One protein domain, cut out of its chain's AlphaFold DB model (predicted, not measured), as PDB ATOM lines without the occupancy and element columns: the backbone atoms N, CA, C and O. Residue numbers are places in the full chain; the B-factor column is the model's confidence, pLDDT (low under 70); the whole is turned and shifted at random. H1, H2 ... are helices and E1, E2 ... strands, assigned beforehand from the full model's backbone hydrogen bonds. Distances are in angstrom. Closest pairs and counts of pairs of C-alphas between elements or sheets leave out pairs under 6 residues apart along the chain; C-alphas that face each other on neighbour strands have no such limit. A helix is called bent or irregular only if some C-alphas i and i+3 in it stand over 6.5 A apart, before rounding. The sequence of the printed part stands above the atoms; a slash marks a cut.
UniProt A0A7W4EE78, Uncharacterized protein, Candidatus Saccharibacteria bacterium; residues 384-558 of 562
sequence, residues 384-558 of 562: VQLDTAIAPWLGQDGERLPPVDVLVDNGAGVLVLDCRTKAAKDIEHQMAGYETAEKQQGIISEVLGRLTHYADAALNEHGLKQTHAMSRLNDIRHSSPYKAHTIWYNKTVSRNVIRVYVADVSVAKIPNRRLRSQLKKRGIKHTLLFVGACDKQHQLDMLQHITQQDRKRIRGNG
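Overview. This is residues 384 to 558 of the 562 residues of an uncharacterized protein of Candidatus Saccharibacteria bacterium (UniProt A0A7W4EE78). A strongly twisted sheet of six strands runs through the middle and curls round one long helix, H2, while the shorter H5 covers E6 and E5 on the opposite face, with H1 beside H5. H4 sits at one end of the long axis and H6 at the other, and the 20 residues 384 to 403 form a long opening stretch with no named element. The printed part has 175 residues with six named helices and six named strands, in the order E1, E2, H1, H2, E3, H3, E4, E5, H4, E6, H5, H6; the sheet is mixed, in the order E1, E2, E6, E5, E4, E3. The class is mixed, helices and strands, in three layers, that is, helices on both faces of a sheet. The whole is compact, with a radius of gyration of the C-alphas of 15.8 A, and it is rounded, spanning 42 by 34 by 33 A.

Along the chain. Start at Val 384 and pass residues 384 to 403 to reach C-alpha 404 at (219.455, 263.249, 158.253), where E1 begins and runs to 409. E2 follows at residues 414 to 418, then H1 at 422 to 428. Find C-alpha 437 at (216.946, 264.025, 135.307); from there H2 runs 31.1 A to residue 458. Next come E3, residues 470 to 472, and H3, residues 481 to 484, which is only just irregular: C-alphas 481 and 484 are 6.6 A apart. E4 is residues 487 to 490, E5 residues 499 to 506, 22.4 A long, and H4 residues 513 to 521, 11.9 A long. E6, residues 526 to 534, is 23.9 A long. H5, residues 539 to 547, is 11.7 A long, and H6, residues 551 to 556, ends at C-alpha 556, (189.294, 279.080, 152.670).

Arrangement. Begin at the edge strand E1, which forms an antiparallel hairpin with E2; look for N 407 and O 416, 2.8 A apart. E2 and E6 are parallel, with N 528 and O 415 at 2.8 A. E6 and E5 are antiparallel at 162 degrees, with N 529 and O 503 at 2.8 A. E5 and E4 form a second hairpin, with N 488 and O 502 at 2.8 A. The other edge strand, E3, is antiparallel to E4, with N 471 and O 489 at 2.8 A. The sheet curls round H2; the closest C-alphas of H2 and E2, Ala 455 and Val 414, are 5.7 A apart. On the opposite face H5 lies over E6 and E5 at a height over the sheet of 9.1 A, along the strands, at 8 degrees to E5 on the local plane. H1 stands at the sheet's level, with a height over the sheet of 0.3 A, and touches H5 at a shallow tilt of 28 degrees, opposite ways; their closest C-alphas, Ile 427 and Met 542, are 6.6 A apart. H6 touches H5 about perpendicular, at 79 degrees, closest at the C-alphas of Arg 551 and Gln 544, 6.6 A. H3 and H5 only just touch, with 3 pairs of C-alphas within 8 A, the closest being Tyr 482 and Ile 546 at 6.3 A. H4 only grazes the sheet, with its residues 516 to 520. In H1, H2, H4, H5 and H6 every O i to N i+4 pair is within hydrogen-bond range; H3 is too short for such a pair, and 0 of its 1 O i to N i+3 pair is within range.

Size, cuts and confidence. The two C-alphas farthest apart, Lys 521 and Lys 552, are 46.2 A from each other. The printed part has no cut, and its one long link is H2 to E3, with 11 residues between them. The mean pLDDT of the printed part is 82.1; look for values under 70 at residues 397 to 400, 461 to 462, 465 to 469, 493 to 496, 513 to 514 and 557 to 558.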
ATOM      1  N   VAL A 384     223.428 264.604 160.378       83.81
ATOM      2  CA  VAL A 384     223.117 264.940 161.774       83.81
ATOM      3  C   VAL A 384     222.145 263.918 162.360       83.81
ATOM      4  O   VAL A 384     221.071 263.662 161.817       83.81
ATOM      5  N   GLN A 385     222.490 263.355 163.520       84.62
ATOM      6  CA  GLN A 385     221.611 262.470 164.286       84.62
ATOM      7  C   GLN A 385     220.553 263.300 165.033       84.62
ATOM      8  O   GLN A 385     220.781 263.739 166.158       84.62
ATOM      9  N   LEU A 386     219.388 263.507 164.410       85.31
ATOM     10  CA  LEU A 386     218.227 264.129 165.056       85.31
ATOM     11  C   LEU A 386     217.499 263.169 166.014       85.31
ATOM     12  O   LEU A 386     217.702 261.952 165.992       85.31
ATOM     13  N   ASP A 387     216.609 263.744 166.823       80.38
ATOM     14  CA  ASP A 387     215.631 263.048 167.660       80.38
ATOM     15  C   ASP A 387     214.194 263.536 167.389       80.38
ATOM     16  O   ASP A 387     213.962 264.553 166.724       80.38
ATOM     17  N   THR A 388     213.207 262.810 167.925       81.44
ATOM     18  CA  THR A 388     211.783 263.125 167.735       81.44
ATOM     19  C   THR A 388     211.299 264.343 168.521       81.44
ATOM     20  O   THR A 388     210.219 264.838 168.226       81.44
ATOM     21  N   ALA A 389     212.068 264.889 169.468       81.75
ATOM     22  CA  ALA A 389     211.694 266.128 170.151       81.75
ATOM     23  C   ALA A 389     211.963 267.374 169.283       81.75
ATOM     24  O   ALA A 389     211.343 268.414 169.500       81.75
ATOM     25  N   ILE A 390     212.866 267.270 168.299       86.50
ATOM     26  CA  ILE A 390     213.188 268.334 167.329       86.50
ATOM     27  C   ILE A 390     212.466 268.127 165.993       86.50
ATOM     28  O   ILE A 390     212.075 269.100 165.355       86.50
ATOM     29  N   ALA A 391     212.301 266.875 165.558       89.75
ATOM     30  CA  ALA A 391     211.625 266.533 164.308       89.75
ATOM     31  C   ALA A 391     210.564 265.427 164.522       89.75
ATOM     32  O   ALA A 391     210.696 264.325 163.982       89.75
ATOM     33  N   PRO A 392     209.480 265.701 165.281       88.12
ATOM     34  CA  PRO A 392     208.454 264.713 165.668       88.12
ATOM     35  C   PRO A 392     207.656 264.100 164.506       88.12
ATOM     36  O   PRO A 392     206.828 263.220 164.715       88.12
ATOM     37  N   TRP A 393     207.847 264.578 163.276       92.00
ATOM     38  CA  TRP A 393     207.222 264.019 162.073       92.00
ATOM     39  C   TRP A 393     208.084 262.965 161.364       92.00
ATOM     40  O   TRP A 393     207.600 262.347 160.416       92.00
ATOM     41  N   LEU A 394     209.341 262.765 161.779       88.94
ATOM     42  CA  LEU A 394     210.263 261.809 161.151       88.94
ATOM     43  C   LEU A 394     210.182 260.383 161.724       88.94
ATOM     44  O   LEU A 394     210.660 259.457 161.077       88.94
ATOM     45  N   GLY A 395     209.573 260.192 162.897       81.12
ATOM     46  CA  GLY A 395     209.457 258.895 163.575       81.12
ATOM     47  C   GLY A 395     208.589 258.988 164.831       81.12
ATOM     48  O   GLY A 395     208.056 260.055 165.137       81.12
ATOM     49  N   GLN A 396     208.413 257.880 165.552       70.75
ATOM     50  CA  GLN A 396     207.568 257.845 166.756       70.75
ATOM     51  C   GLN A 396     208.329 258.240 168.027       70.75
ATOM     52  O   GLN A 396     209.496 257.892 168.190       70.75
ATOM     53  N   ASP A 397     207.653 258.885 168.985       56.09
ATOM     54  CA  ASP A 397     208.229 259.239 170.292       56.09
ATOM     55  C   ASP A 397     208.767 258.016 171.049       56.09
ATOM     56  O   ASP A 397     208.033 257.279 171.708       56.09
ATOM     57  N   GLY A 398     210.080 257.805 170.966       51.19
ATOM     58  CA  GLY A 398     210.709 256.553 171.399       51.19
ATOM     59  C   GLY A 398     211.865 256.149 170.495       51.19
ATOM     60  O   GLY A 398     212.916 255.731 170.975       51.19
ATOM     61  N   GLU A 399     211.657 256.327 169.198       60.56
ATOM     62  CA  GLU A 399     212.473 255.817 168.107       60.56
ATOM     63  C   GLU A 399     213.780 256.601 167.942       60.56
ATOM     64  O   GLU A 399     213.816 257.832 168.034       60.56
ATOM     65  N   ARG A 400     214.875 255.879 167.676       68.69
ATOM     66  CA  ARG A 400     216.104 256.488 167.170       68.69
ATOM     67  C   ARG A 400     215.895 256.742 165.682       68.69
ATOM     68  O   ARG A 400     215.855 255.794 164.904       68.69
ATOM     69  N   LEU A 401     215.764 258.011 165.305       75.94
ATOM     70  CA  LEU A 401     215.703 258.406 163.900       75.94
ATOM     71  C   LEU A 401     216.989 257.971 163.168       75.94
ATOM     72  O   LEU A 401     218.053 257.924 163.797       75.94
ATOM     73  N   PRO A 402     216.942 257.695 161.854       74.06
ATOM     74  CA  PRO A 402     218.161 257.678 161.055       74.06
ATOM     75  C   PRO A 402     218.830 259.069 161.086       74.06
ATOM     76  O   PRO A 402     218.143 260.071 161.325       74.06
ATOM     77  N   PRO A 403     220.149 259.166 160.837       81.56
ATOM     78  CA  PRO A 403     220.776 260.442 160.514       81.56
ATOM     79  C   PRO A 403     220.056 261.117 159.340       81.56
ATOM     80  O   PRO A 403     219.568 260.440 158.432       81.56
ATOM     81  N   VAL A 404     219.970 262.447 159.371       85.62
ATOM     82  CA  VAL A 404     219.455 263.249 158.253       85.62
ATOM     83  C   VAL A 404     220.599 263.949 157.540       85.62
ATOM     84  O   VAL A 404     221.524 264.445 158.190       85.62
ATOM     85  N   ASP A 405     220.510 264.018 156.214       82.88
ATOM     86  CA  ASP A 405     221.503 264.682 155.374       82.88
ATOM     87  C   ASP A 405     221.549 266.190 155.657       82.88
ATOM     88  O   ASP A 405     220.513 266.849 155.811       82.88
ATOM     89  N   VAL A 406     222.754 266.756 155.666       86.06
ATOM     90  CA  VAL A 406     222.961 268.204 155.600       86.06
ATOM     91  C   VAL A 406     222.931 268.624 154.135       86.06
ATOM     92  O   VAL A 406     223.767 268.215 153.333       86.06
ATOM     93  N   LEU A 407     221.961 269.463 153.783       78.19
ATOM     94  CA  LEU A 407     221.791 269.987 152.427       78.19
ATOM     95  C   LEU A 407     222.584 271.276 152.195       78.19
ATOM     96  O   LEU A 407     222.968 271.566 151.064       78.19
ATOM     97  N   VAL A 408     222.799 272.056 153.257       79.81
ATOM     98  CA  VAL A 408     223.611 273.277 153.251       79.81
ATOM     99  C   VAL A 408     224.290 273.421 154.610       79.81
ATOM    100  O   VAL A 408     223.618 273.382 155.640       79.81
ATOM    101  N   ASP A 409     225.598 273.649 154.599       83.00
ATOM    102  CA  ASP A 409     226.342 274.277 155.692       83.00
ATOM    103  C   ASP A 409     226.773 275.654 155.177       83.00
ATOM    104  O   ASP A 409     227.434 275.738 154.140       83.00
ATOM    105  N   ASN A 410     226.333 276.735 155.828       76.25
ATOM    106  CA  ASN A 410     226.656 278.089 155.370       76.25
ATOM    107  C   ASN A 410     227.971 278.642 155.945       76.25
ATOM    108  O   ASN A 410     228.308 279.794 155.682       76.25
ATOM    109  N   GLY A 411     228.698 277.869 156.762       70.56
ATOM    110  CA  GLY A 411     229.969 278.262 157.383       70.56
ATOM    111  C   GLY A 411     229.860 279.322 158.492       70.56
ATOM    112  O   GLY A 411     230.673 279.323 159.413       70.56
ATOM    113  N   ALA A 412     228.833 280.177 158.462       72.75
ATOM    114  CA  ALA A 412     228.563 281.230 159.445       72.75
ATOM    115  C   ALA A 412     227.800 280.741 160.699       72.75
ATOM    116  O   ALA A 412     227.526 281.524 161.614       72.75
ATOM    117  N   GLY A 413     227.453 279.451 160.755       82.81
ATOM    118  CA  GLY A 413     226.813 278.816 161.909       82.81
ATOM    119  C   GLY A 413     225.354 278.404 161.698       82.81
ATOM    120  O   GLY A 413     224.598 278.354 162.674       82.81
ATOM    121  N   VAL A 414     224.933 278.106 160.464       87.75
ATOM    122  CA  VAL A 414     223.602 277.555 160.162       87.75
ATOM    123  C   VAL A 414     223.705 276.309 159.290       87.75
ATOM    124  O   VAL A 414     224.319 276.330 158.225       87.75
ATOM    125  N   LEU A 415     223.029 275.242 159.723       92.62
ATOM    126  CA  LEU A 415     222.826 274.033 158.923       92.62
ATOM    127  C   LEU A 415     221.400 273.963 158.386       92.62
ATOM    128  O   LEU A 415     220.450 274.280 159.106       92.62
ATOM    129  N   VAL A 416     221.244 273.455 157.167       91.62
ATOM    130  CA  VAL A 416     219.962 273.014 156.608       91.62
ATOM    131  C   VAL A 416     219.938 271.489 156.578       91.62
ATOM    132  O   VAL A 416     220.777 270.878 155.923       91.62
ATOM    133  N   LEU A 417     218.960 270.879 157.248       94.81
ATOM    134  CA  LEU A 417     218.822 269.423 157.367       94.81
ATOM    135  C   LEU A 417     217.635 268.905 156.550       94.81
ATOM    136  O   LEU A 417     216.544 269.477 156.643       94.81
ATOM    137  N   ASP A 418     217.795 267.800 155.815       93.50
ATOM    138  CA  ASP A 418     216.686 267.153 155.099       93.50
ATOM    139  C   ASP A 418     215.724 266.449 156.069       93.50
ATOM    140  O   ASP A 418     215.859 265.272 156.395       93.50
ATOM    141  N   CYS A 419     214.711 267.185 156.517       95.38
ATOM    142  CA  CYS A 419     213.669 266.697 157.416       95.38
ATOM    143  C   CYS A 419     212.363 266.373 156.672       95.38
ATOM    144  O   CYS A 419     211.285 266.388 157.278       95.38
ATOM    145  N   ARG A 420     212.426 266.093 155.364       94.12
ATOM    146  CA  ARG A 420     211.254 265.702 154.572       94.12
ATOM    147  C   ARG A 420     210.863 264.260 154.871       94.12
ATOM    148  O   ARG A 420     211.658 263.336 154.708       94.12
ATOM    149  N   THR A 421     209.596 264.049 155.218       93.38
ATOM    150  CA  THR A 421     209.019 262.699 155.268       93.38
ATOM    151  C   THR A 421     208.968 262.089 153.867       93.38
ATOM    152  O   THR A 421     208.978 262.809 152.865       93.38
ATOM    153  N   LYS A 422     208.808 260.762 153.775       92.38
ATOM    154  CA  LYS A 422     208.538 260.106 152.487       92.38
ATOM    155  C   LYS A 422     207.345 260.745 151.761       92.38
ATOM    156  O   LYS A 422     207.464 261.062 150.589       92.38
ATOM    157  N   ALA A 423     206.247 261.025 152.468       92.69
ATOM    158  CA  ALA A 423     205.069 261.662 151.877       92.69
ATOM    159  C   ALA A 423     205.350 263.087 151.360       92.69
ATOM    160  O   ALA A 423     204.826 263.467 150.318       92.69
ATOM    161  N   ALA A 424     206.196 263.867 152.043       93.56
ATOM    162  CA  ALA A 424     206.625 265.176 151.552       93.56
ATOM    163  C   ALA A 424     207.487 265.055 150.280       93.56
ATOM    164  O   ALA A 424     207.262 265.807 149.333       93.56
ATOM    165  N   LYS A 425     208.409 264.079 150.223       92.94
ATOM    166  CA  LYS A 425     209.200 263.770 149.014       92.94
ATOM    167  C   LYS A 425     208.310 263.269 147.865       92.94
ATOM    168  O   LYS A 425     208.473 263.715 146.737       92.94
ATOM    169  N   ASP A 426     207.316 262.428 148.148       92.88
ATOM    170  CA  ASP A 426     206.356 261.921 147.155       92.88
ATOM    171  C   ASP A 426     205.487 263.050 146.551       92.88
ATOM    172  O   ASP A 426     205.154 262.991 145.369       92.88
ATOM    173  N   ILE A 427     205.135 264.086 147.330       92.81
ATOM    174  CA  ILE A 427     204.425 265.289 146.841       92.81
ATOM    175  C   ILE A 427     205.364 266.196 146.029       92.81
ATOM    176  O   ILE A 427     204.959 266.743 145.006       92.81
ATOM    177  N   GLU A 428     206.617 266.354 146.460       89.81
ATOM    178  CA  GLU A 428     207.637 267.118 145.730       89.81
ATOM    179  C   GLU A 428     207.910 266.502 144.347       89.81
ATOM    180  O   GLU A 428     207.890 267.201 143.338       89.81
ATOM    181  N   HIS A 429     208.052 265.176 144.270       90.69
ATOM    182  CA  HIS A 429     208.287 264.442 143.022       90.69
ATOM    183  C   HIS A 429     207.096 264.446 142.040       90.69
ATOM    184  O   HIS A 429     207.243 263.983 140.910       90.69
ATOM    185  N   GLN A 430     205.923 264.955 142.436       89.31
ATOM    186  CA  GLN A 430     204.783 265.176 141.530       89.31
ATOM    187  C   GLN A 430     204.858 266.527 140.799       89.31
ATOM    188  O   GLN A 430     204.091 266.759 139.865       89.31
ATOM    189  N   MET A 431     205.775 267.418 141.195       86.25
ATOM    190  CA  MET A 431     205.945 268.719 140.553       86.25
ATOM    191  C   MET A 431     206.313 268.594 139.072       86.25
ATOM    192  O   MET A 431     207.136 267.763 138.676       86.25
ATOM    193  N   ALA A 432     205.768 269.504 138.260       79.06
ATOM    194  CA  ALA A 432     206.180 269.642 136.867       79.06
ATOM    195  C   ALA A 432     207.684 269.964 136.796       79.06
ATOM    196  O   ALA A 432     208.138 270.963 137.355       79.06
ATOM    197  N   GLY A 433     208.438 269.114 136.103       79.69
ATOM    198  CA  GLY A 433     209.896 269.135 136.021       79.69
ATOM    199  C   GLY A 433     210.611 267.926 136.637       79.69
ATOM    200  O   GLY A 433     211.807 267.792 136.423       79.69
ATOM    201  N   TYR A 434     209.927 266.992 137.307       78.81
ATOM    202  CA  TYR A 434     210.530 265.694 137.680       78.81
ATOM    203  C   TYR A 434     210.468 264.636 136.554       78.81
ATOM    204  O   TYR A 434     210.795 263.475 136.779       78.81
ATOM    205  N   GLU A 435     210.072 265.002 135.324       82.62
ATOM    206  CA  GLU A 435     209.925 264.023 134.227       82.62
ATOM    207  C   GLU A 435     211.261 263.544 133.634       82.62
ATOM    208  O   GLU A 435     211.317 262.469 133.036       82.62
ATOM    209  N   THR A 436     212.329 264.341 133.753       80.00
ATOM    210  CA  THR A 436     213.682 263.996 133.285       80.00
ATOM    211  C   THR A 436     214.728 264.438 134.303       80.00
ATOM    212  O   THR A 436     214.541 265.441 134.995       80.00
ATOM    213  N   ALA A 437     215.861 263.730 134.364       75.31
ATOM    214  CA  ALA A 437     216.946 264.025 135.307       75.31
ATOM    215  C   ALA A 437     217.487 265.466 135.177       75.31
ATOM    216  O   ALA A 437     217.823 266.099 136.173       75.31
ATOM    217  N   GLU A 438     217.518 266.013 133.961       74.44
ATOM    218  CA  GLU A 438     217.973 267.380 133.669       74.44
ATOM    219  C   GLU A 438     217.052 268.442 134.290       74.44
ATOM    220  O   GLU A 438     217.515 269.389 134.927       74.44
ATOM    221  N   LYS A 439     215.732 268.271 134.146       72.25
ATOM    222  CA  LYS A 439     214.740 269.172 134.746       72.25
ATOM    223  C   LYS A 439     214.666 268.998 136.265       72.25
ATOM    224  O   LYS A 439     214.579 269.992 136.985       72.25
ATOM    225  N   GLN A 440     214.781 267.757 136.743       73.81
ATOM    226  CA  GLN A 440     214.866 267.428 138.164       73.81
ATOM    227  C   GLN A 440     216.065 268.137 138.804       73.81
ATOM    228  O   GLN A 440     215.919 268.751 139.858       73.81
ATOM    229  N   GLN A 441     217.230 268.117 138.149       72.50
ATOM    230  CA  GLN A 441     218.414 268.833 138.616       72.50
ATOM    231  C   GLN A 441     218.172 270.349 138.689       72.50
ATOM    232  O   GLN A 441     218.595 270.979 139.655       72.50
ATOM    233  N   GLY A 442     217.438 270.922 137.729       72.94
ATOM    234  CA  GLY A 442     217.001 272.322 137.779       72.94
ATOM    235  C   GLY A 442     216.160 272.646 139.021       72.94
ATOM    236  O   GLY A 442     216.445 273.627 139.709       72.94
ATOM    237  N   ILE A 443     215.181 271.798 139.358       78.12
ATOM    238  CA  ILE A 443     214.366 271.951 140.577       78.12
ATOM    239  C   ILE A 443     215.224 271.819 141.840       78.12
ATOM    240  O   ILE A 443     215.130 272.666 142.729       78.12
ATOM    241  N   ILE A 444     216.075 270.792 141.917       78.06
ATOM    242  CA  ILE A 444     216.962 270.560 143.066       78.06
ATOM    243  C   ILE A 444     217.873 271.774 143.284       78.06
ATOM    244  O   ILE A 444     217.977 272.266 144.406       78.06
ATOM    245  N   SER A 445     218.477 272.308 142.220       73.88
ATOM    246  CA  SER A 445     219.315 273.508 142.290       73.88
ATOM    247  C   SER A 445     218.532 274.763 142.705       73.88
ATOM    248  O   SER A 445     219.054 275.556 143.488       73.88
ATOM    249  N   GLU A 446     217.279 274.943 142.265       81.00
ATOM    250  CA  GLU A 446     216.439 276.061 142.726       81.00
ATOM    251  C   GLU A 446     216.079 275.931 144.218       81.00
ATOM    252  O   GLU A 446     216.159 276.907 144.969       81.00
ATOM    253  N   VAL A 447     215.709 274.727 144.670       84.62
ATOM    254  CA  VAL A 447     215.388 274.446 146.079       84.62
ATOM    255  C   VAL A 447     216.613 274.660 146.966       84.62
ATOM    256  O   VAL A 447     216.506 275.379 147.960       84.62
ATOM    257  N   LEU A 448     217.778 274.120 146.593       80.25
ATOM    258  CA  LEU A 448     219.029 274.316 147.332       80.25
ATOM    259  C   LEU A 448     219.426 275.795 147.394       80.25
ATOM    260  O   LEU A 448     219.671 276.297 148.484       80.25
ATOM    261  N   GLY A 449     219.383 276.529 146.276       77.75
ATOM    262  CA  GLY A 449     219.703 277.964 146.266       77.75
ATOM    263  C   GLY A 449     218.806 278.798 147.193       77.75
ATOM    264  O   GLY A 449     219.272 279.733 147.846       77.75
ATOM    265  N   ARG A 450     217.524 278.429 147.321       87.62
ATOM    266  CA  ARG A 450     216.599 279.042 148.293       87.62
ATOM    267  C   ARG A 450     216.934 278.659 149.733       87.62
ATOM    268  O   ARG A 450     216.862 279.517 150.608       87.62
ATOM    269  N   LEU A 451     217.294 277.400 149.985       88.06
ATOM    270  CA  LEU A 451     217.694 276.923 151.311       88.06
ATOM    271  C   LEU A 451     218.983 277.606 151.796       88.06
ATOM    272  O   LEU A 451     219.017 278.040 152.945       88.06
ATOM    273  N   THR A 452     219.978 277.799 150.922       83.38
ATOM    274  CA  THR A 452     221.182 278.597 151.215       83.38
ATOM    275  C   THR A 452     220.810 280.028 151.591       83.38
ATOM    276  O   THR A 452     221.150 280.485 152.678       83.38
ATOM    277  N   HIS A 453     219.997 280.701 150.769       84.00
ATOM    278  CA  HIS A 453     219.542 282.061 151.065       84.00
ATOM    279  C   HIS A 453     218.782 282.174 152.403       84.00
ATOM    280  O   HIS A 453     218.886 283.186 153.097       84.00
ATOM    281  N   TYR A 454     218.017 281.148 152.793       89.19
ATOM    282  CA  TYR A 454     217.358 281.116 154.101       89.19
ATOM    283  C   TYR A 454     218.353 280.905 155.250       89.19
ATOM    284  O   TYR A 454     218.166 281.507 156.306       89.19
ATOM    285  N   ALA A 455     219.393 280.087 155.060       87.00
ATOM    286  CA  ALA A 455     220.441 279.874 156.056       87.00
ATOM    287  C   ALA A 455     221.185 281.184 156.361       87.00
ATOM    288  O   ALA A 455     221.308 281.564 157.525       87.00
ATOM    289  N   ASP A 456     221.561 281.933 155.322       81.75
ATOM    290  CA  ASP A 456     222.210 283.243 155.457       81.75
ATOM    291  C   ASP A 456     221.297 284.259 156.160       81.75
ATOM    292  O   ASP A 456     221.717 284.983 157.061       81.75
ATOM    293  N   ALA A 457     220.007 284.269 155.813       83.12
ATOM    294  CA  ALA A 457     219.027 285.159 156.428       83.12
ATOM    295  C   ALA A 457     218.698 284.828 157.898       83.12
ATOM    296  O   ALA A 457     218.166 285.688 158.607       83.12
ATOM    297  N   ALA A 458     218.966 283.604 158.364       83.19
ATOM    298  CA  ALA A 458     218.599 283.162 159.709       83.19
ATOM    299  C   ALA A 458     219.429 283.830 160.820       83.19
ATOM    300  O   ALA A 458     218.931 283.957 161.937       83.19
ATOM    301  N   LEU A 459     220.648 284.297 160.516       75.62
ATOM    302  CA  LEU A 459     221.557 284.940 161.479       75.62
ATOM    303  C   LEU A 459     221.321 286.447 161.671       75.62
ATOM    304  O   LEU A 459     221.897 287.041 162.581       75.62
ATOM    305  N   ASN A 460     220.486 287.073 160.840       73.88
ATOM    306  CA  ASN A 460     220.186 288.499 160.957       73.88
ATOM    307  C   ASN A 460     219.370 288.809 162.225       73.88
ATOM    308  O   ASN A 460     218.631 287.959 162.724       73.88
ATOM    309  N   GLU A 461     219.401 290.061 162.691       60.47
ATOM    310  CA  GLU A 461     218.732 290.531 163.923       60.47
ATOM    311  C   GLU A 461     217.222 290.202 163.996       60.47
ATOM    312  O   GLU A 461     216.618 290.148 165.069       60.47
ATOM    313  N   HIS A 462     216.567 289.982 162.851       64.88
ATOM    314  CA  HIS A 462     215.150 289.603 162.777       64.88
ATOM    315  C   HIS A 462     214.916 288.192 162.191       64.88
ATOM    316  O   HIS A 462     213.760 287.768 162.059       64.88
ATOM    317  N   GLY A 463     215.987 287.457 161.870       75.88
ATOM    318  CA  GLY A 463     215.985 286.120 161.268       75.88
ATOM    319  C   GLY A 463     215.152 286.029 159.984       75.88
ATOM    320  O   GLY A 463     214.976 287.007 159.251       75.88
ATOM    321  N   LEU A 464     214.514 284.872 159.765       77.25
ATOM    322  CA  LEU A 464     213.627 284.596 158.616       77.25
ATOM    323  C   LEU A 464     212.391 285.523 158.478       77.25
ATOM    324  O   LEU A 464     211.579 285.322 157.576       77.25
ATOM    325  N   LYS A 465     212.206 286.530 159.346       67.75
ATOM    326  CA  LYS A 465     211.207 287.599 159.138       67.75
ATOM    327  C   LYS A 465     211.670 288.661 158.144       67.75
ATOM    328  O   LYS A 465     210.824 289.317 157.544       67.75
ATOM    329  N   GLN A 466     212.979 288.900 158.054       59.94
ATOM    330  CA  GLN A 466     213.533 290.052 157.333       59.94
ATOM    331  C   GLN A 466     213.591 289.817 155.817       59.94
ATOM    332  O   GLN A 466     213.567 290.764 155.036       59.94
ATOM    333  N   THR A 467     213.577 288.555 155.385       61.22
ATOM    334  CA  THR A 467     213.353 288.181 153.990       61.22
ATOM    335  C   THR A 467     211.927 288.552 153.581       61.22
ATOM    336  O   THR A 467     210.972 287.827 153.850       61.22
ATOM    337  N   HIS A 468     211.776 289.681 152.878       49.91
ATOM    338  CA  HIS A 468     210.491 290.272 152.461       49.91
ATOM    339  C   HIS A 468     209.543 289.336 151.675       49.91
ATOM    340  O   HIS A 468     208.372 289.663 151.481       49.91
ATOM    341  N   ALA A 469     210.026 288.176 151.219       66.00
ATOM    342  CA  ALA A 469     209.243 287.145 150.546       66.00
ATOM    343  C   ALA A 469     208.718 286.024 151.471       66.00
ATOM    344  O   ALA A 469     207.937 285.196 151.001       66.00
ATOM    345  N   MET A 470     209.118 285.954 152.745       81.25
ATOM    346  CA  MET A 470     208.753 284.861 153.658       81.25
ATOM    347  C   MET A 470     207.450 285.119 154.423       81.25
ATOM    348  O   MET A 470     206.999 286.246 154.632       81.25
ATOM    349  N   SER A 471     206.780 284.043 154.825       83.31
ATOM    350  CA  SER A 471     205.551 284.081 155.618       83.31
ATOM    351  C   SER A 471     205.427 282.851 156.505       83.31
ATOM    352  O   SER A 471     205.942 281.781 156.189       83.31
ATOM    353  N   ARG A 472     204.717 283.007 157.625       86.94
ATOM    354  CA  ARG A 472     204.412 281.912 158.552       86.94
ATOM    355  C   ARG A 472     203.222 281.102 158.060       86.94
ATOM    356  O   ARG A 472     202.243 281.666 157.565       86.94
ATOM    357  N   LEU A 473     203.295 279.790 158.231       85.44
ATOM    358  CA  LEU A 473     202.157 278.899 158.078       85.44
ATOM    359  C   LEU A 473     201.327 278.913 159.369       85.44
ATOM    360  O   LEU A 473     201.769 278.439 160.413       85.44
ATOM    361  N   ASN A 474     200.120 279.468 159.280       76.69
ATOM    362  CA  ASN A 474     199.175 279.543 160.392       76.69
ATOM    363  C   ASN A 474     198.249 278.306 160.429       76.69
ATOM    364  O   ASN A 474     198.183 277.527 159.478       76.69
ATOM    365  N   ASP A 475     197.504 278.155 161.526       75.19
ATOM    366  CA  ASP A 475     196.444 277.155 161.741       75.19
ATOM    367  C   ASP A 475     196.832 275.655 161.681       75.19
ATOM    368  O   ASP A 475     195.976 274.799 161.433       75.19
ATOM    369  N   ILE A 476     198.084 275.279 161.952       82.69
ATOM    370  CA  ILE A 476     198.469 273.859 162.090       82.69
ATOM    371  C   ILE A 476     197.615 273.186 163.198       82.69
ATOM    372  O   ILE A 476     197.519 273.712 164.311       82.69
ATOM    373  N   ARG A 477     196.968 272.037 162.913       79.06
ATOM    374  CA  ARG A 477     196.088 271.347 163.887       79.06
ATOM    375  C   ARG A 477     196.837 270.988 165.173       79.06
ATOM    376  O   ARG A 477     198.004 270.618 165.141       79.06
ATOM    377  N   HIS A 478     196.114 270.974 166.299       78.44
ATOM    378  CA  HIS A 478     196.658 270.580 167.607       78.44
ATOM    379  C   HIS A 478     197.257 269.163 167.653       78.44
ATOM    380  O   HIS A 478     198.145 268.931 168.464       78.44
ATOM    381  N   SER A 479     196.803 268.266 166.775       79.19
ATOM    382  CA  SER A 479     197.291 266.892 166.602       79.19
ATOM    383  C   SER A 479     198.489 266.743 165.657       79.19
ATOM    384  O   SER A 479     199.030 265.647 165.556       79.19
ATOM    385  N   SER A 480     198.865 267.788 164.911       85.06
ATOM    386  CA  SER A 480     199.930 267.675 163.912       85.06
ATOM    387  C   SER A 480     201.308 267.725 164.580       85.06
ATOM    388  O   SER A 480     201.548 268.661 165.350       85.06
ATOM    389  N   PRO A 481     202.238 266.803 164.260       83.25
ATOM    390  CA  PRO A 481     203.593 266.822 164.819       83.25
ATOM    391  C   PRO A 481     204.334 268.126 164.483       83.25
ATOM    392  O   PRO A 481     205.075 268.657 165.304       83.25
ATOM    393  N   TYR A 482     204.051 268.728 163.323       88.31
ATOM    394  CA  TYR A 482     204.640 270.001 162.894       88.31
ATOM    395  C   TYR A 482     204.317 271.192 163.811       88.31
ATOM    396  O   TYR A 482     204.994 272.216 163.744       88.31
ATOM    397  N   LYS A 483     203.303 271.088 164.682       85.06
ATOM    398  CA  LYS A 483     202.841 272.198 165.529       85.06
ATOM    399  C   LYS A 483     203.861 272.661 166.573       85.06
ATOM    400  O   LYS A 483     203.739 273.781 167.067       85.06
ATOM    401  N   ALA A 484     204.849 271.836 166.918       81.75
ATOM    402  CA  ALA A 484     205.923 272.243 167.822       81.75
ATOM    403  C   ALA A 484     206.777 273.401 167.252       81.75
ATOM    404  O   ALA A 484     207.431 274.108 168.016       81.75
ATOM    405  N   HIS A 485     206.723 273.651 165.934       87.69
ATOM    406  CA  HIS A 485     207.576 274.620 165.250       87.69
ATOM    407  C   HIS A 485     206.769 275.656 164.463       87.69
ATOM    408  O   HIS A 485     205.684 275.395 163.944       87.69
ATOM    409  N   THR A 486     207.337 276.856 164.319       87.69
ATOM    410  CA  THR A 486     206.840 277.833 163.342       87.69
ATOM    411  C   THR A 486     207.395 277.468 161.971       87.69
ATOM    412  O   THR A 486     208.588 277.639 161.731       87.69
ATOM    413  N   ILE A 487     206.534 276.981 161.077       90.56
ATOM    414  CA  ILE A 487     206.915 276.692 159.691       90.56
ATOM    415  C   ILE A 487     206.853 277.982 158.866       90.56
ATOM    416  O   ILE A 487     205.844 278.696 158.874       90.56
ATOM    417  N   TRP A 488     207.925 278.268 158.139       90.75
ATOM    418  CA  TRP A 488     208.074 279.397 157.227       90.75
ATOM    419  C   TRP A 488     208.071 278.921 155.776       90.75
ATOM    420  O   TRP A 488     208.534 277.821 155.482       90.75
ATOM    421  N   TYR A 489     207.567 279.752 154.867       89.00
ATOM    422  CA  TYR A 489     207.577 279.486 153.427       89.00
ATOM    423  C   TYR A 489     207.608 280.785 152.614       89.00
ATOM    424  O   TYR A 489     207.144 281.829 153.079       89.00
ATOM    425  N   ASN A 490     208.091 280.724 151.370       83.12
ATOM    426  CA  ASN A 490     208.051 281.873 150.466       83.12
ATOM    427  C   ASN A 490     206.640 282.105 149.896       83.12
ATOM    428  O   ASN A 490     206.034 281.233 149.266       83.12
ATOM    429  N   LYS A 491     206.127 283.324 150.063       74.06
ATOM    430  CA  LYS A 491     204.789 283.755 149.635       74.06
ATOM    431  C   LYS A 491     204.759 284.363 148.222       74.06
ATOM    432  O   LYS A 491     203.698 284.787 147.774       74.06
ATOM    433  N   THR A 492     205.886 284.385 147.504       72.12
ATOM    434  CA  THR A 492     206.019 284.968 146.154       72.12
ATOM    435  C   THR A 492     204.866 284.559 145.224       72.12
ATOM    436  O   THR A 492     204.558 283.377 145.075       72.12
ATOM    437  N   VAL A 493     204.217 285.552 144.606       61.72
ATOM    438  CA  VAL A 493     202.927 285.398 143.896       61.72
ATOM    439  C   VAL A 493     203.104 285.101 142.392       61.72
ATOM    440  O   VAL A 493     202.129 285.011 141.652       61.72
ATOM    441  N   SER A 494     204.344 284.934 141.918       64.06
ATOM    442  CA  SER A 494     204.619 284.650 140.503       64.06
ATOM    443  C   SER A 494     204.085 283.273 140.063       64.06
ATOM    444  O   SER A 494     203.858 282.367 140.874       64.06
ATOM    445  N   ARG A 495     203.863 283.119 138.753       57.12
ATOM    446  CA  ARG A 495     203.444 281.850 138.141       57.12
ATOM    447  C   ARG A 495     204.565 280.816 138.302       57.12
ATOM    448  O   ARG A 495     205.735 281.156 138.188       57.12
ATOM    449  N   ASN A 496     204.187 279.566 138.566       63.66
ATOM    450  CA  ASN A 496     205.085 278.409 138.708       63.66
ATOM    451  C   ASN A 496     206.174 278.528 139.797       63.66
ATOM    452  O   ASN A 496     207.158 277.804 139.766       63.66
ATOM    453  N   VAL A 497     205.986 279.397 140.798       77.75
ATOM    454  CA  VAL A 497     206.892 279.501 141.953       77.75
ATOM    455  C   VAL A 497     206.904 278.207 142.768       77.75
ATOM    456  O   VAL A 497     205.870 277.812 143.316       77.75
ATOM    457  N   ILE A 498     208.097 277.632 142.944       86.50
ATOM    458  CA  ILE A 498     208.365 276.621 143.970       86.50
ATOM    459  C   ILE A 498     208.210 277.259 145.358       86.50
ATOM    460  O   ILE A 498     208.681 278.376 145.612       86.50
ATOM    461  N   ARG A 499     207.531 276.563 146.268       88.94
ATOM    462  CA  ARG A 499     207.407 276.908 147.685       88.94
ATOM    463  C   ARG A 499     208.211 275.933 148.519       88.94
ATOM    464  O   ARG A 499     207.920 274.744 148.508       88.94
ATOM    465  N   VAL A 500     209.183 276.466 149.245       92.56
ATOM    466  CA  VAL A 500     210.072 275.727 150.144       92.56
ATOM    467  C   VAL A 500     209.621 275.994 151.577       92.56
ATOM    468  O   VAL A 500     209.528 277.155 151.978       92.56
ATOM    469  N   TYR A 501     209.321 274.933 152.326       94.50
ATOM    470  CA  TYR A 501     208.851 274.984 153.711       94.50
ATOM    471  C   TYR A 501     209.988 274.612 154.667       94.50
ATOM    472  O   TYR A 501     210.563 273.530 154.549       94.50
ATOM    473  N   VAL A 502     210.297 275.487 155.628       94.75
ATOM    474  CA  VAL A 502     211.365 275.280 156.624       94.75
ATOM    475  C   VAL A 502     210.899 275.612 158.039       94.75
ATOM    476  O   VAL A 502     210.109 276.535 158.236       94.75
ATOM    477  N   ALA A 503     211.408 274.897 159.039       93.38
ATOM    478  CA  ALA A 503     211.332 275.310 160.440       93.38
ATOM    479  C   ALA A 503     212.691 275.851 160.892       93.38
ATOM    480  O   ALA A 503     213.706 275.207 160.653       93.38
ATOM    481  N   ASP A 504     212.709 276.996 161.571       91.62
ATOM    482  CA  ASP A 504     213.913 277.523 162.224       91.62
ATOM    483  C   ASP A 504     213.963 277.055 163.683       91.62
ATOM    484  O   ASP A 504     213.025 277.292 164.455       91.62
ATOM    485  N   VAL A 505     215.050 276.374 164.046       91.19
ATOM    486  CA  VAL A 505     215.350 275.923 165.404       91.19
ATOM    487  C   VAL A 505     216.674 276.540 165.848       91.19
ATOM    488  O   VAL A 505     217.747 276.179 165.372       91.19
ATOM    489  N   SER A 506     216.606 277.451 166.819       89.06
ATOM    490  CA  SER A 506     217.799 277.949 167.510       89.06
ATOM    491  C   SER A 506     218.439 276.817 168.314       89.06
ATOM    492  O   SER A 506     217.776 276.210 169.160       89.06
ATOM    493  N   VAL A 507     219.734 276.570 168.099       88.75
ATOM    494  CA  VAL A 507     220.477 275.482 168.754       88.75
ATOM    495  C   VAL A 507     220.429 275.622 170.276       88.75
ATOM    496  O   VAL A 507     220.219 274.640 170.982       88.75
ATOM    497  N   ALA A 508     220.493 276.849 170.801       82.88
ATOM    498  CA  ALA A 508     220.363 277.123 172.234       82.88
ATOM    499  C   ALA A 508     219.062 276.572 172.859       82.88
ATOM    500  O   ALA A 508     219.053 276.222 174.038       82.88
ATOM    501  N   LYS A 509     217.981 276.458 172.073       81.69
ATOM    502  CA  LYS A 509     216.653 275.997 172.515       81.69
ATOM    503  C   LYS A 509     216.398 274.508 172.268       81.69
ATOM    504  O   LYS A 509     215.322 274.025 172.611       81.69
ATOM    505  N   ILE A 510     217.359 273.777 171.699       82.75
ATOM    506  CA  ILE A 510     217.246 272.326 171.524       82.75
ATOM    507  C   ILE A 510     217.182 271.648 172.912       82.75
ATOM    508  O   ILE A 510     218.039 271.932 173.760       82.75
ATOM    509  N   PRO A 511     216.192 270.764 173.171       70.06
ATOM    510  CA  PRO A 511     216.040 270.095 174.466       70.06
ATOM    511  C   PRO A 511     217.076 268.983 174.690       70.06
ATOM    512  O   PRO A 511     217.505 268.758 175.819       70.06
ATOM    513  N   ASN A 512     217.518 268.305 173.627       73.00
ATOM    514  CA  ASN A 512     218.566 267.292 173.692       73.00
ATOM    515  C   ASN A 512     219.942 267.950 173.870       73.00
ATOM    516  O   ASN A 512     220.495 268.527 172.931       73.00
ATOM    517  N   ARG A 513     220.509 267.838 175.078       69.81
ATOM    518  CA  ARG A 513     221.804 268.439 175.433       69.81
ATOM    519  C   ARG A 513     222.948 267.952 174.536       69.81
ATOM    520  O   ARG A 513     223.726 268.787 174.088       69.81
ATOM    521  N   ARG A 514     223.017 266.653 174.221       67.06
ATOM    522  CA  ARG A 514     224.081 266.070 173.383       67.06
ATOM    523  C   ARG A 514     224.075 266.681 171.984       67.06
ATOM    524  O   ARG A 514     225.084 267.225 171.553       67.06
ATOM    525  N   LEU A 515     222.929 266.654 171.302       77.56
ATOM    526  CA  LEU A 515     222.802 267.220 169.955       77.56
ATOM    527  C   LEU A 515     223.008 268.741 169.955       77.56
ATOM    528  O   LEU A 515     223.767 269.261 169.138       77.56
ATOM    529  N   ARG A 516     222.402 269.455 170.915       83.44
ATOM    530  CA  ARG A 516     222.622 270.896 171.112       83.44
ATOM    531  C   ARG A 516     224.108 271.228 171.186       83.44
ATOM    532  O   ARG A 516     224.560 272.169 170.539       83.44
ATOM    533  N   SER A 517     224.856 270.477 171.978       74.38
ATOM    534  CA  SER A 517     226.250 270.794 172.250       74.38
ATOM    535  C   SER A 517     227.219 270.270 171.188       74.38
ATOM    536  O   SER A 517     228.218 270.932 170.928       74.38
ATOM    537  N   GLN A 518     226.893 269.183 170.476       77.81
ATOM    538  CA  GLN A 518     227.589 268.803 169.237       77.81
ATOM    539  C   GLN A 518     227.484 269.905 168.172       77.81
ATOM    540  O   GLN A 518     228.480 270.229 167.525       77.81
ATOM    541  N   LEU A 519     226.303 270.515 168.023       82.69
ATOM    542  CA  LEU A 519     226.083 271.642 167.115       82.69
ATOM    543  C   LEU A 519     226.815 272.907 167.601       82.69
ATOM    544  O   LEU A 519     227.556 273.504 166.822       82.69
ATOM    545  N   LYS A 520     226.716 273.261 168.895       84.50
ATOM    546  CA  LYS A 520     227.484 274.381 169.478       84.50
ATOM    547  C   LYS A 520     228.996 274.227 169.291       84.50
ATOM    548  O   LYS A 520     229.631 275.196 168.899       84.50
ATOM    549  N   LYS A 521     229.569 273.033 169.524       76.94
ATOM    550  CA  LYS A 521     231.012 272.763 169.341       76.94
ATOM    551  C   LYS A 521     231.487 273.078 167.917       76.94
ATOM    552  O   LYS A 521     232.648 273.403 167.722       76.94
ATOM    553  N   ARG A 522     230.607 272.968 166.919       75.88
ATOM    554  CA  ARG A 522     230.921 273.256 165.511       75.88
ATOM    555  C   ARG A 522     230.598 274.704 165.102       75.88
ATOM    556  O   ARG A 522     230.614 275.016 163.914       75.88
ATOM    557  N   GLY A 523     230.290 275.580 166.063       79.44
ATOM    558  CA  GLY A 523     229.908 276.978 165.835       79.44
ATOM    559  C   GLY A 523     228.463 277.174 165.354       79.44
ATOM    560  O   GLY A 523     228.094 278.277 164.952       79.44
ATOM    561  N   ILE A 524     227.624 276.130 165.376       89.31
ATOM    562  CA  ILE A 524     226.261 276.197 164.835       89.31
ATOM    563  C   ILE A 524     225.314 276.865 165.843       89.31
ATOM    564  O   ILE A 524     225.104 276.387 166.961       89.31
ATOM    565  N   LYS A 525     224.709 277.975 165.415       87.75
ATOM    566  CA  LYS A 525     223.774 278.824 166.171       87.75
ATOM    567  C   LYS A 525     222.314 278.481 165.848       87.75
ATOM    568  O   LYS A 525     221.465 278.494 166.744       87.75
ATOM    569  N   HIS A 526     222.022 278.141 164.590       92.81
ATOM    570  CA  HIS A 526     220.679 277.801 164.100       92.81
ATOM    571  C   HIS A 526     220.674 276.535 163.236       92.81
ATOM    572  O   HIS A 526     221.671 276.150 162.629       92.81
ATOM    573  N   THR A 527     219.520 275.881 163.166       93.69
ATOM    574  CA  THR A 527     219.292 274.708 162.324       93.69
ATOM    575  C   THR A 527     217.953 274.862 161.616       93.69
ATOM    576  O   THR A 527     216.907 274.965 162.258       93.69
ATOM    577  N   LEU A 528     217.986 274.887 160.284       95.00
ATOM    578  CA  LEU A 528     216.804 274.936 159.438       95.00
ATOM    579  C   LEU A 528     216.389 273.513 159.058       95.00
ATOM    580  O   LEU A 528     217.085 272.816 158.322       95.00
ATOM    581  N   LEU A 529     215.231 273.080 159.542       96.19
ATOM    582  CA  LEU A 529     214.655 271.784 159.197       96.19
ATOM    583  C   LEU A 529     213.877 271.943 157.887       96.19
ATOM    584  O   LEU A 529     212.841 272.614 157.866       96.19
ATOM    585  N   PHE A 530     214.359 271.359 156.789       96.50
ATOM    586  CA  PHE A 530     213.655 271.382 155.507       96.50
ATOM    587  C   PHE A 530     212.486 270.396 155.539       96.50
ATOM    588  O   PHE A 530     212.682 269.190 155.646       96.50
ATOM    589  N   VAL A 531     211.255 270.911 155.483       95.94
ATOM    590  CA  VAL A 531     210.023 270.125 155.673       95.94
ATOM    591  C   VAL A 531     209.452 269.605 154.351       95.94
ATOM    592  O   VAL A 531     208.846 268.534 154.328       95.94
ATOM    593  N   GLY A 532     209.645 270.338 153.252       95.06
ATOM    594  CA  GLY A 532     209.184 269.944 151.916       95.06
ATOM    595  C   GLY A 532     209.201 271.088 150.910       95.06
ATOM    596  O   GLY A 532     209.140 272.261 151.293       95.06
ATOM    597  N   ALA A 533     209.258 270.752 149.622       93.44
ATOM    598  CA  ALA A 533     209.018 271.684 148.527       93.44
ATOM    599  C   ALA A 533     207.801 271.255 147.685       93.44
ATOM    600  O   ALA A 533     207.458 270.080 147.614       93.44
ATOM    601  N   CYS A 534     207.105 272.221 147.085       91.06
ATOM    602  CA  CYS A 534     206.010 271.965 146.142       91.06
ATOM    603  C   CYS A 534     205.844 273.133 145.158       91.06
ATOM    604  O   CYS A 534     206.232 274.264 145.456       91.06
ATOM    605  N   ASP A 535     205.224 272.893 144.006       87.81
ATOM    606  CA  ASP A 535     204.779 273.956 143.100       87.81
ATOM    607  C   ASP A 535     203.427 274.565 143.554       87.81
ATOM    608  O   ASP A 535     202.957 274.367 144.679       87.81
ATOM    609  N   LYS A 536     202.771 275.355 142.692       83.88
ATOM    610  CA  LYS A 536     201.443 275.920 142.991       83.88
ATOM    611  C   LYS A 536     200.306 274.883 142.921       83.88
ATOM    612  O   LYS A 536     199.307 275.071 143.611       83.88
ATOM    613  N   GLN A 537     200.433 273.832 142.114       85.12
ATOM    614  CA  GLN A 537     199.395 272.811 141.922       85.12
ATOM    615  C   GLN A 537     199.341 271.868 143.132       85.12
ATOM    616  O   GLN A 537     198.279 271.688 143.728       85.12
ATOM    617  N   HIS A 538     200.507 271.394 143.569       90.44
ATOM    618  CA  HIS A 538     200.700 270.464 144.687       90.44
ATOM    619  C   HIS A 538     200.736 271.159 146.063       90.44
ATOM    620  O   HIS A 538     200.809 270.509 147.109       90.44
ATOM    621  N   GLN A 539     200.619 272.496 146.093       89.00
ATOM    622  CA  GLN A 539     200.569 273.288 147.327       89.00
ATOM    623  C   GLN A 539     199.484 272.800 148.294       89.00
ATOM    624  O   GLN A 539     199.685 272.814 149.508       89.00
ATOM    625  N   LEU A 540     198.318 272.390 147.782       90.19
ATOM    626  CA  LEU A 540     197.218 271.971 148.648       90.19
ATOM    627  C   LEU A 540     197.520 270.646 149.363       90.19
ATOM    628  O   LEU A 540     197.107 270.468 150.506       90.19
ATOM    629  N   ASP A 541     198.244 269.748 148.700       93.12
ATOM    630  CA  ASP A 541     198.633 268.436 149.214       93.12
ATOM    631  C   ASP A 541     199.740 268.577 150.265       93.12
ATOM    632  O   ASP A 541     199.604 268.058 151.375       93.12
ATOM    633  N   MET A 542     200.762 269.395 149.981       94.19
ATOM    634  CA  MET A 542     201.821 269.728 150.942       94.19
ATOM    635  C   MET A 542     201.255 270.412 152.197       94.19
ATOM    636  O   MET A 542     201.576 270.042 153.328       94.19
ATOM    637  N   LEU A 543     200.344 271.377 152.029       92.50
ATOM    638  CA  LEU A 543     199.683 272.024 153.162       92.50
ATOM    639  C   LEU A 543     198.766 271.069 153.930       92.50
ATOM    640  O   LEU A 543     198.706 271.162 155.156       92.50
ATOM    641  N   GLN A 544     198.077 270.141 153.261       92.06
ATOM    642  CA  GLN A 544     197.275 269.116 153.933       92.06
ATOM    643  C   GLN A 544     198.157 268.178 154.768       92.06
ATOM    644  O   GLN A 544     197.794 267.875 155.904       92.06
ATOM    645  N   HIS A 545     199.327 267.790 154.255       93.75
ATOM    646  CA  HIS A 545     200.307 266.981 154.980       93.75
ATOM    647  C   HIS A 545     200.817 267.688 156.250       93.75
ATOM    648  O   HIS A 545     200.695 267.143 157.347       93.75
ATOM    649  N   ILE A 546     201.304 268.929 156.126       91.56
ATOM    650  CA  ILE A 546     201.905 269.680 157.245       91.56
ATOM    651  C   ILE A 546     200.848 270.113 158.280       91.56
ATOM    652  O   ILE A 546     201.023 269.959 159.492       91.56
ATOM    653  N   THR A 547     199.722 270.676 157.832       89.44
ATOM    654  CA  THR A 547     198.720 271.261 158.746       89.44
ATOM    655  C   THR A 547     197.748 270.236 159.335       89.44
ATOM    656  O   THR A 547     197.078 270.547 160.324       89.44
ATOM    657  N   GLN A 548     197.636 269.048 158.722       88.00
ATOM    658  CA  GLN A 548     196.568 268.060 158.933       88.00
ATOM    659  C   GLN A 548     195.138 268.624 158.771       88.00
ATOM    660  O   GLN A 548     194.175 268.074 159.306       88.00
ATOM    661  N   GLN A 549     194.956 269.742 158.062       85.56
ATOM    662  CA  GLN A 549     193.631 270.314 157.814       85.56
ATOM    663  C   GLN A 549     192.917 269.699 156.607       85.56
ATOM    664  O   GLN A 549     193.528 269.186 155.674       85.56
ATOM    665  N   ASP A 550     191.592 269.839 156.584       84.56
ATOM    666  CA  ASP A 550     190.780 269.478 155.426       84.56
ATOM    667  C   ASP A 550     190.987 270.466 154.271       84.56
ATOM    668  O   ASP A 550     190.986 271.686 154.468       84.56
ATOM    669  N   ARG A 551     191.038 269.943 153.038       85.25
ATOM    670  CA  ARG A 551     191.209 270.713 151.784       85.25
ATOM    671  C   ARG A 551     190.298 271.944 151.691       85.25
ATOM    672  O   ARG A 551     190.716 272.979 151.181       85.25
ATOM    673  N   LYS A 552     189.061 271.856 152.206       81.75
ATOM    674  CA  LYS A 552     188.095 272.972 152.236       81.75
ATOM    675  C   LYS A 552     188.586 274.159 153.076       81.75
ATOM    676  O   LYS A 552     188.453 275.296 152.636       81.75
ATOM    677  N   ARG A 553     189.172 273.907 154.253       80.69
ATOM    678  CA  ARG A 553     189.678 274.954 155.156       80.69
ATOM    679  C   ARG A 553     190.964 275.581 154.614       80.69
ATOM    680  O   ARG A 553     191.075 276.800 154.585       80.69
ATOM    681  N   ILE A 554     191.860 274.756 154.073       83.31
ATOM    682  CA  ILE A 554     193.098 275.201 153.412       83.31
ATOM    683  C   ILE A 554     192.784 276.150 152.239       83.31
ATOM    684  O   ILE A 554     193.400 277.210 152.123       83.31
ATOM    685  N   ARG A 555     191.771 275.825 151.420       82.00
ATOM    686  CA  ARG A 555     191.271 276.717 150.354       82.00
ATOM    687  C   ARG A 555     190.619 277.993 150.890       82.00
ATOM    688  O   ARG A 555     190.838 279.054 150.318       82.00
ATOM    689  N   GLY A 556     189.864 277.909 151.989       73.31
ATOM    690  CA  GLY A 556     189.294 279.080 152.670       73.31
ATOM    691  C   GLY A 556     190.356 280.083 153.137       73.31
ATOM    692  O   GLY A 556     190.138 281.287 153.056       73.31
ATOM    693  N   ASN A 557     191.541 279.592 153.511       69.62
ATOM    694  CA  ASN A 557     192.711 280.407 153.852       69.62
ATOM    695  C   ASN A 557     193.519 280.884 152.613       69.62
ATOM    696  O   ASN A 557     194.634 281.385 152.756       69.62
ATOM    697  N   GLY A 558     192.978 280.739 151.396       63.78
ATOM    698  CA  GLY A 558     193.541 281.277 150.148       63.78
ATOM    699  C   GLY A 558     194.590 280.406 149.445       63.78
ATOM    700  O   GLY A 558     195.147 280.829 148.431       63.78
TER     701      GLY A 558